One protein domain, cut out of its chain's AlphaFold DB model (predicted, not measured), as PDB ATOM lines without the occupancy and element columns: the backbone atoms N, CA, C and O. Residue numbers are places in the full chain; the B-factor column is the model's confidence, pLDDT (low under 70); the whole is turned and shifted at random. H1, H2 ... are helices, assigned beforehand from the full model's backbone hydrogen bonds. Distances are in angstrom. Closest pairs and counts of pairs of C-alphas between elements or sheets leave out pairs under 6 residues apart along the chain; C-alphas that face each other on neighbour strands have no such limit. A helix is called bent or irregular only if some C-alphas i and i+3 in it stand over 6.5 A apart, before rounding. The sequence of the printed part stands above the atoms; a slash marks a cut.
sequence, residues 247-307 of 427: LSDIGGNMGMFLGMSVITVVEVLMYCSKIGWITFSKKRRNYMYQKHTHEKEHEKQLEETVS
ATOM      1  N   LEU A 247     -51.243 -18.633  -8.229       91.88
ATOM      2  CA  LEU A 247     -50.491 -18.310  -7.015       91.88
ATOM      3  C   LEU A 247     -51.112 -17.137  -6.250       91.88
ATOM      4  O   LEU A 247     -51.114 -17.152  -5.020       91.88
ATOM      5  N   SER A 248     -51.658 -16.147  -6.959       94.06
ATOM      6  CA  SER A 248     -52.394 -15.034  -6.358       94.06
ATOM      7  C   SER A 248     -53.682 -15.510  -5.683       94.06
ATOM      8  O   SER A 248     -53.949 -15.105  -4.557       94.06
ATOM      9  N   ASP A 249     -54.440 -16.409  -6.308       94.25
ATOM     10  CA  ASP A 249     -55.671 -16.974  -5.748       94.25
ATOM     11  C   ASP A 249     -55.379 -17.853  -4.528       94.25
ATOM     12  O   ASP A 249     -56.077 -17.779  -3.514       94.25
ATOM     13  N   ILE A 250     -54.308 -18.655  -4.582       93.31
ATOM     14  CA  ILE A 250     -53.823 -19.421  -3.429       93.31
ATOM     15  C   ILE A 250     -53.423 -18.460  -2.306       93.31
ATOM     16  O   ILE A 250     -53.928 -18.584  -1.192       93.31
ATOM     17  N   GLY A 251     -52.569 -17.474  -2.587       92.81
ATOM     18  CA  GLY A 251     -52.108 -16.497  -1.600       92.81
ATOM     19  C   GLY A 251     -53.243 -15.663  -1.005       92.81
ATOM     20  O   GLY A 251     -53.268 -15.439   0.202       92.81
ATOM     21  N   GLY A 252     -54.215 -15.262  -1.824       93.62
ATOM     22  CA  GLY A 252     -55.402 -14.521  -1.412       93.62
ATOM     23  C   GLY A 252     -56.292 -15.339  -0.482       93.62
ATOM     24  O   GLY A 252     -56.641 -14.869   0.599       93.62
ATOM     25  N   ASN A 253     -56.585 -16.592  -0.839       95.06
ATOM     26  CA  ASN A 253     -57.360 -17.493   0.018       95.06
ATOM     27  C   ASN A 253     -56.631 -17.789   1.336       95.06
ATOM     28  O   ASN A 253     -57.227 -17.741   2.409       95.06
ATOM     29  N   MET A 254     -55.326 -18.049   1.276       92.50
ATOM     30  CA  MET A 254     -54.486 -18.284   2.451       92.50
ATOM     31  C   MET A 254     -54.436 -17.058   3.378       92.50
ATOM     32  O   MET A 254     -54.611 -17.189   4.592       92.50
ATOM     33  N   GLY A 255     -54.265 -15.864   2.812       94.12
ATOM     34  CA  GLY A 255     -54.271 -14.603   3.549       94.12
ATOM     35  C   GLY A 255     -55.632 -14.283   4.164       94.12
ATOM     36  O   GLY A 255     -55.689 -13.831   5.303       94.12
ATOM     37  N   MET A 256     -56.729 -14.569   3.459       94.50
ATOM     38  CA  MET A 256     -58.083 -14.301   3.945       94.50
ATOM     39  C   MET A 256     -58.515 -15.266   5.056       94.50
ATOM     40  O   MET A 256     -59.038 -14.824   6.075       94.50
ATOM     41  N   PHE A 257     -58.308 -16.576   4.880       94.00
ATOM     42  CA  PHE A 257     -58.816 -17.576   5.827       94.00
ATOM     43  C   PHE A 257     -57.898 -17.810   7.027       94.00
ATOM     44  O   PHE A 257     -58.387 -18.067   8.124       94.00
ATOM     45  N   LEU A 258     -56.579 -17.752   6.832       90.06
ATOM     46  CA  LEU A 258     -55.602 -18.083   7.874       90.06
ATOM     47  C   LEU A 258     -54.815 -16.861   8.361       90.06
ATOM     48  O   LEU A 258     -54.031 -16.987   9.299       90.06
ATOM     49  N   GLY A 259     -54.982 -15.692   7.729       91.06
ATOM     50  CA  GLY A 259     -54.145 -14.520   8.007       91.06
ATOM     51  C   GLY A 259     -52.671 -14.754   7.668       91.06
ATOM     52  O   GLY A 259     -51.801 -14.030   8.153       91.06
ATOM     53  N   MET A 260     -52.371 -15.796   6.885       88.69
ATOM     54  CA  MET A 260     -51.006 -16.249   6.664       88.69
ATOM     55  C   MET A 260     -50.396 -15.582   5.436       88.69
ATOM     56  O   MET A 260     -51.046 -15.381   4.413       88.69
ATOM     57  N   SER A 261     -49.119 -15.237   5.547       90.00
ATOM     58  CA  SER A 261     -48.324 -14.632   4.480       90.00
ATOM     59  C   SER A 261     -47.170 -15.545   4.068       90.00
ATOM     60  O   SER A 261     -46.824 -16.501   4.767       90.00
ATOM     61  N   VAL A 262     -46.500 -15.217   2.960       89.00
ATOM     62  CA  VAL A 262     -45.279 -15.923   2.526       89.00
ATOM     63  C   VAL A 262     -44.238 -15.982   3.653       89.00
ATOM     64  O   VAL A 262     -43.571 -16.999   3.826       89.00
ATOM     65  N   ILE A 263     -44.160 -14.936   4.483       91.38
ATOM     66  CA  ILE A 263     -43.257 -14.881   5.640       91.38
ATOM     67  C   ILE A 263     -43.613 -15.970   6.659       91.38
ATOM     68  O   ILE A 263     -42.733 -16.712   7.089       91.38
ATOM     69  N   THR A 264     -44.896 -16.125   6.992       91.31
ATOM     70  CA  THR A 264     -45.341 -17.162   7.941       91.31
ATOM     71  C   THR A 264     -45.080 -18.581   7.419       91.31
ATOM     72  O   THR A 264     -44.695 -19.457   8.188       91.31
ATOM     73  N   VAL A 265     -45.190 -18.811   6.103       89.12
ATOM     74  CA  VAL A 265     -44.851 -20.107   5.486       89.12
ATOM     75  C   VAL A 265     -43.353 -20.399   5.614       89.12
ATOM     76  O   VAL A 265     -42.968 -21.510   5.984       89.12
ATOM     77  N   VAL A 266     -42.501 -19.403   5.357       93.00
ATOM     78  CA  VAL A 266     -41.043 -19.529   5.520       93.00
ATOM     79  C   VAL A 266     -40.676 -19.831   6.976       93.00
ATOM     80  O   VAL A 266     -39.829 -20.691   7.222       93.00
ATOM     81  N   GLU A 267     -41.331 -19.190   7.942       94.00
ATOM     82  CA  GLU A 267     -41.109 -19.437   9.370       94.00
ATOM     83  C   GLU A 267     -41.444 -20.884   9.767       94.00
ATOM     84  O   GLU A 267     -40.626 -21.567  10.393       94.00
ATOM     85  N   VAL A 268     -42.598 -21.396   9.326       91.00
ATOM     86  CA  VAL A 268     -43.000 -22.792   9.556       91.00
ATOM     87  C   VAL A 268     -42.016 -23.765   8.897       91.00
ATOM     88  O   VAL A 268     -41.597 -24.735   9.531       91.00
ATOM     89  N   LEU A 269     -41.578 -23.501   7.660       92.06
ATOM     90  CA  LEU A 269     -40.587 -24.335   6.969       92.06
ATOM     91  C   LEU A 269     -39.236 -24.350   7.690       92.06
ATOM     92  O   LEU A 269     -38.624 -25.416   7.813       92.06
ATOM     93  N   MET A 270     -38.774 -23.208   8.207       93.56
ATOM     94  CA  MET A 270     -37.552 -23.141   9.014       93.56
ATOM     95  C   MET A 270     -37.691 -23.947  10.308       93.56
ATOM     96  O   MET A 270     -36.788 -24.714  10.656       93.56
ATOM     97  N   TYR A 271     -38.822 -23.819  11.005       93.12
ATOM     98  CA  TYR A 271     -39.100 -24.569  12.227       93.12
ATOM     99  C   TYR A 271     -39.134 -26.085  11.972       93.12
ATOM    100  O   TYR A 271     -38.424 -26.843  12.641       93.12
ATOM    101  N   CYS A 272     -39.859 -26.525  10.940       90.19
ATOM    102  CA  CYS A 272     -39.930 -27.926  10.522       90.19
ATOM    103  C   CYS A 272     -38.564 -28.471  10.090       90.19
ATOM    104  O   CYS A 272     -38.183 -29.565  10.504       90.19
ATOM    105  N   SER A 273     -37.784 -27.701   9.327       90.19
ATOM    106  CA  SER A 273     -36.427 -28.085   8.917       90.19
ATOM    107  C   SER A 273     -35.496 -28.233  10.120       90.19
ATOM    108  O   SER A 273     -34.715 -29.180  10.190       90.19
ATOM    109  N   LYS A 274     -35.604 -27.343  11.115       89.56
ATOM    110  CA  LYS A 274     -34.832 -27.426  12.361       89.56
ATOM    111  C   LYS A 274     -35.194 -28.679  13.157       89.56
ATOM    112  O   LYS A 274     -34.291 -29.369  13.626       89.56
ATOM    113  N   ILE A 275     -36.483 -29.002  13.267       87.06
ATOM    114  CA  ILE A 275     -36.955 -30.234  13.914       87.06
ATOM    115  C   ILE A 275     -36.473 -31.469  13.150       87.06
ATOM    116  O   ILE A 275     -35.887 -32.358  13.764       87.06
ATOM    117  N   GLY A 276     -36.637 -31.501  11.825       84.88
ATOM    118  CA  GLY A 276     -36.175 -32.591  10.960       84.88
ATOM    119  C   GLY A 276     -34.662 -32.818  11.051       84.88
ATOM    120  O   GLY A 276     -34.182 -33.946  11.143       84.88
ATOM    121  N   TRP A 277     -33.886 -31.737  11.123       82.12
ATOM    122  CA  TRP A 277     -32.437 -31.812  11.299       82.12
ATOM    123  C   TRP A 277     -32.040 -32.362  12.678       82.12
ATOM    124  O   TRP A 277     -31.059 -33.101  12.809       82.12
ATOM    125  N   ILE A 278     -32.799 -32.020  13.724       76.81
ATOM    126  CA  ILE A 278     -32.607 -32.547  15.082       76.81
ATOM    127  C   ILE A 278     -32.986 -34.034  15.146       76.81
ATOM    128  O   ILE A 278     -32.269 -34.819  15.770       76.81
ATOM    129  N   THR A 279     -34.063 -34.456  14.484       71.56
ATOM    130  CA  THR A 279     -34.486 -35.863  14.474       71.56
ATOM    131  C   THR A 279     -33.533 -36.737  13.658       71.56
ATOM    132  O   THR A 279     -33.187 -37.829  14.113       71.56
ATOM    133  N   PHE A 280     -33.007 -36.266  12.525       73.44
ATOM    134  CA  PHE A 280     -32.110 -37.064  11.680       73.44
ATOM    135  C   PHE A 280     -30.668 -37.141  12.221       73.44
ATOM    136  O   PHE A 280     -30.022 -38.189  12.161       73.44
ATOM    137  N   SER A 281     -30.152 -36.074  12.839       70.19
ATOM    138  CA  SER A 281     -28.771 -36.052  13.335       70.19
ATOM    139  C   SER A 281     -28.637 -36.616  14.758       70.19
ATOM    140  O   SER A 281     -28.851 -35.920  15.754       70.19
ATOM    141  N   LYS A 282     -28.186 -37.876  14.882       62.62
ATOM    142  CA  LYS A 282     -27.802 -38.485  16.179       62.62
ATOM    143  C   LYS A 282     -26.722 -37.669  16.915       62.62
ATOM    144  O   LYS A 282     -26.772 -37.538  18.136       62.62
ATOM    145  N   LYS A 283     -25.789 -37.058  16.172       63.19
ATOM    146  CA  LYS A 283     -24.687 -36.241  16.716       63.19
ATOM    147  C   LYS A 283     -25.195 -34.969  17.409       63.19
ATOM    148  O   LYS A 283     -24.680 -34.595  18.458       63.19
ATOM    149  N   ARG A 284     -26.247 -34.337  16.871       61.44
ATOM    150  CA  ARG A 284     -26.852 -33.132  17.467       61.44
ATOM    151  C   ARG A 284     -27.801 -33.441  18.627       61.44
ATOM    152  O   ARG A 284     -27.853 -32.646  19.558       61.44
ATOM    153  N   ARG A 285     -28.495 -34.589  18.615       61.31
ATOM    154  CA  ARG A 285     -29.263 -35.073  19.783       61.31
ATOM    155  C   ARG A 285     -28.367 -35.255  21.007       61.31
ATOM    156  O   ARG A 285     -28.708 -34.754  22.072       61.31
ATOM    157  N   ASN A 286     -27.192 -35.866  20.832       62.38
ATOM    158  CA  ASN A 286     -26.214 -36.008  21.915       62.38
ATOM    159  C   ASN A 286     -25.636 -34.657  22.366       62.38
ATOM    160  O   ASN A 286     -25.487 -34.446  23.564       62.38
ATOM    161  N   TYR A 287     -25.386 -33.721  21.441       68.50
ATOM    162  CA  TYR A 287     -24.953 -32.357  21.782       68.50
ATOM    163  C   TYR A 287     -26.011 -31.576  22.584       68.50
ATOM    164  O   TYR A 287     -25.682 -30.976  23.599       68.50
ATOM    165  N   MET A 288     -27.286 -31.606  22.175       63.44
ATOM    166  CA  MET A 288     -28.383 -30.966  22.922       63.44
ATOM    167  C   MET A 288     -28.587 -31.607  24.300       63.44
ATOM    168  O   MET A 288     -28.814 -30.887  25.269       63.44
ATOM    169  N   TYR A 289     -28.466 -32.935  24.407       66.62
ATOM    170  CA  TYR A 289     -28.555 -33.635  25.690       66.62
ATOM    171  C   TYR A 289     -27.399 -33.245  26.621       66.62
ATOM    172  O   TYR A 289     -27.648 -32.866  27.761       66.62
ATOM    173  N   GLN A 290     -26.159 -33.241  26.113       67.31
ATOM    174  CA  GLN A 290     -24.979 -32.806  26.870       67.31
ATOM    175  C   GLN A 290     -25.062 -31.337  27.292       67.31
ATOM    176  O   GLN A 290     -24.735 -31.012  28.431       67.31
ATOM    177  N   LYS A 291     -25.539 -30.450  26.412       76.00
ATOM    178  CA  LYS A 291     -25.731 -29.034  26.739       76.00
ATOM    179  C   LYS A 291     -26.754 -28.851  27.863       76.00
ATOM    180  O   LYS A 291     -26.466 -28.158  28.831       76.00
ATOM    181  N   HIS A 292     -27.901 -29.525  27.777       73.88
ATOM    182  CA  HIS A 292     -28.944 -29.450  28.801       73.88
ATOM    183  C   HIS A 292     -28.498 -30.056  30.144       73.88
ATOM    184  O   HIS A 292     -28.854 -29.541  31.202       73.88
ATOM    185  N   THR A 293     -27.687 -31.123  30.136       69.81
ATOM    186  CA  THR A 293     -27.066 -31.626  31.373       69.81
ATOM    187  C   THR A 293     -26.078 -30.620  31.960       69.81
ATOM    188  O   THR A 293     -26.089 -30.415  33.167       69.81
ATOM    189  N   HIS A 294     -25.290 -29.932  31.127       74.38
ATOM    190  CA  HIS A 294     -24.306 -28.944  31.579       74.38
ATOM    191  C   HIS A 294     -24.950 -27.660  32.127       74.38
ATOM    192  O   HIS A 294     -24.456 -27.101  33.102       74.38
ATOM    193  N   GLU A 295     -26.057 -27.203  31.533       79.00
ATOM    194  CA  GLU A 295     -26.845 -26.070  32.044       79.00
ATOM    195  C   GLU A 295     -27.471 -26.403  33.407       79.00
ATOM    196  O   GLU A 295     -27.349 -25.610  34.335       79.00
ATOM    197  N   LYS A 296     -28.026 -27.613  33.580       77.88
ATOM    198  CA  LYS A 296     -28.533 -28.075  34.885       77.88
ATOM    199  C   LYS A 296     -27.440 -28.233  35.940       77.88
ATOM    200  O   LYS A 296     -27.681 -27.963  37.115       77.88
ATOM    201  N   GLU A 297     -26.255 -28.693  35.547       76.50
ATOM    202  CA  GLU A 297     -25.092 -28.772  36.437       76.50
ATOM    203  C   GLU A 297     -24.672 -27.367  36.897       76.50
ATOM    204  O   GLU A 297     -24.429 -27.141  38.079       76.50
ATOM    205  N   HIS A 298     -24.646 -26.406  35.969       80.56
ATOM    206  CA  HIS A 298     -24.287 -25.020  36.253       80.56
ATOM    207  C   HIS A 298     -25.323 -24.325  37.147       80.56
ATOM    208  O   HIS A 298     -24.935 -23.618  38.072       80.56
ATOM    209  N   GLU A 299     -26.624 -24.558  36.937       81.50
ATOM    210  CA  GLU A 299     -27.685 -24.072  37.833       81.50
ATOM    211  C   GLU A 299     -27.517 -24.615  39.257       81.50
ATOM    212  O   GLU A 299     -27.541 -23.838  40.212       81.50
ATOM    213  N   LYS A 300     -27.245 -25.918  39.413       81.69
ATOM    214  CA  LYS A 300     -26.977 -26.521  40.728       81.69
ATOM    215  C   LYS A 300     -25.721 -25.959  41.386       81.69
ATOM    216  O   LYS A 300     -25.747 -25.647  42.570       81.69
ATOM    217  N   GLN A 301     -24.636 -25.776  40.634       79.12
ATOM    218  CA  GLN A 301     -23.414 -25.157  41.160       79.12
ATOM    219  C   GLN A 301     -23.644 -23.698  41.573       79.12
ATOM    220  O   GLN A 301     -23.074 -23.233  42.565       79.12
ATOM    221  N   LEU A 302     -24.502 -22.970  40.856       79.88
ATOM    222  CA  LEU A 302     -24.911 -21.619  41.231       79.88
ATOM    223  C   LEU A 302     -25.739 -21.634  42.528       79.88
ATOM    224  O   LEU A 302     -25.500 -20.829  43.426       79.88
ATOM    225  N   GLU A 303     -26.671 -22.576  42.679       80.00
ATOM    226  CA  GLU A 303     -27.449 -22.755  43.912       80.00
ATOM    227  C   GLU A 303     -26.576 -23.184  45.103       80.00
ATOM    228  O   GLU A 303     -26.741 -22.671  46.215       80.00
ATOM    229  N   GLU A 304     -25.601 -24.065  44.893       78.69
ATOM    230  CA  GLU A 304     -24.636 -24.500  45.909       78.69
ATOM    231  C   GLU A 304     -23.686 -23.369  46.325       78.69
ATOM    232  O   GLU A 304     -23.415 -23.180  47.510       78.69
ATOM    233  N   THR A 305     -23.225 -22.544  45.384       78.25
ATOM    234  CA  THR A 305     -22.408 -21.365  45.715       78.25
ATOM    235  C   THR A 305     -23.220 -20.282  46.422       78.25
ATOM    236  O   THR A 305     -22.720 -19.697  47.384       78.25
ATOM    237  N   VAL A 306     -24.477 -20.044  46.033       79.75
ATOM    238  CA  VAL A 306     -25.381 -19.094  46.708       79.75
ATOM    239  C   VAL A 306     -25.761 -19.579  48.112       79.75
ATOM    240  O   VAL A 306     -25.775 -18.786  49.060       79.75
ATOM    241  N   SER A 307     -26.031 -20.874  48.285       73.12
ATOM    242  CA  SER A 307     -26.327 -21.476  49.592       73.12
ATOM    243  C   SER A 307     -25.088 -21.542  50.492       73.12
ATOM    244  O   SER A 307     -25.177 -21.190  51.670       73.12
TER     245      SER A 307
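What this domain is: This is residues 247 to 307 of the 427 residues of an uncharacterized protein of Ancylostoma ceylanicum (UniProt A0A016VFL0). Picture an open zigzag of three helices in single file, with no core: the two longer ones, H2 and H3, meet near their ends in a wide L, and the short H1 turns off at the far end of H2. H3 is the longest arm, and its residues 289 to 307 stand free. The printed part has 61 residues with three named helices, in the order H1, H2, H3, and no named strand; its class is all helix. It is extended, with a radius of gyration of the C-alphas of 20.4 A, and spans 61 by 29 by 13 A.

How they stand to each other: Begin with the longest helix, H3, residues 282 to 307. Just before it in the chain lies H2, residues 262 to 280, and the two only just touch, with 3 pairs of C-alphas within 8 A, and only at the corner by their link. H2 touches H3 with residues 278 to 279 alone, and H3 touches H2 with residues 284 to 285 alone; the closest C-alphas of the two, those of Ile 278 and Arg 284, are 6.3 A apart. The lines of H2 and H3 are about perpendicular, at 90 degrees, and their centres are 26.1 A apart. Next look at H1, residues 247 to 258, which is close to H2 but not clearly touching it: their closest C-alphas, those of Gly 251 and Val 262, are 8.0 A apart. The lines of H1 and H2 are about perpendicular, at 82 degrees. H1 and H3 are apart. In H1, H2 and H3 every pair of O i and N i+4 is within hydrogen-bond range.

Where its parts are: Find C-alpha 282 at (-27.802, -38.485, 16.179); from there the 26 residues of H3 run 37.5 A to C-alpha 307 at (-26.327, -21.476, 49.592). H2, 19 residues from Val 262 to Phe 280, measures 26.5 A from first to last C-alpha. Go back to C-alpha 247 at (-50.491, -18.310, -7.015) for the first residue of H1, whose 12 residues measure 15.7 A from first to last C-alpha. None of the three helices is bent.

The domain as a whole: The two C-alphas farthest apart, those of Asp 249 and Ser 307, are 62.8 A from each other. The printed part has no cut, and both links are tight: 3 residues between H1 and H2, and 1 residue between H2 and H3. Besides much of H3, residues 263 to 276 of H2 stand free, and so do residues 279 to 284, of which 282 to 284 belong to H3. In the B-factor column you will find a mean pLDDT of 82.3 for the printed part; the model's confidence is under 70 at residues 282 to 290 and residue 293.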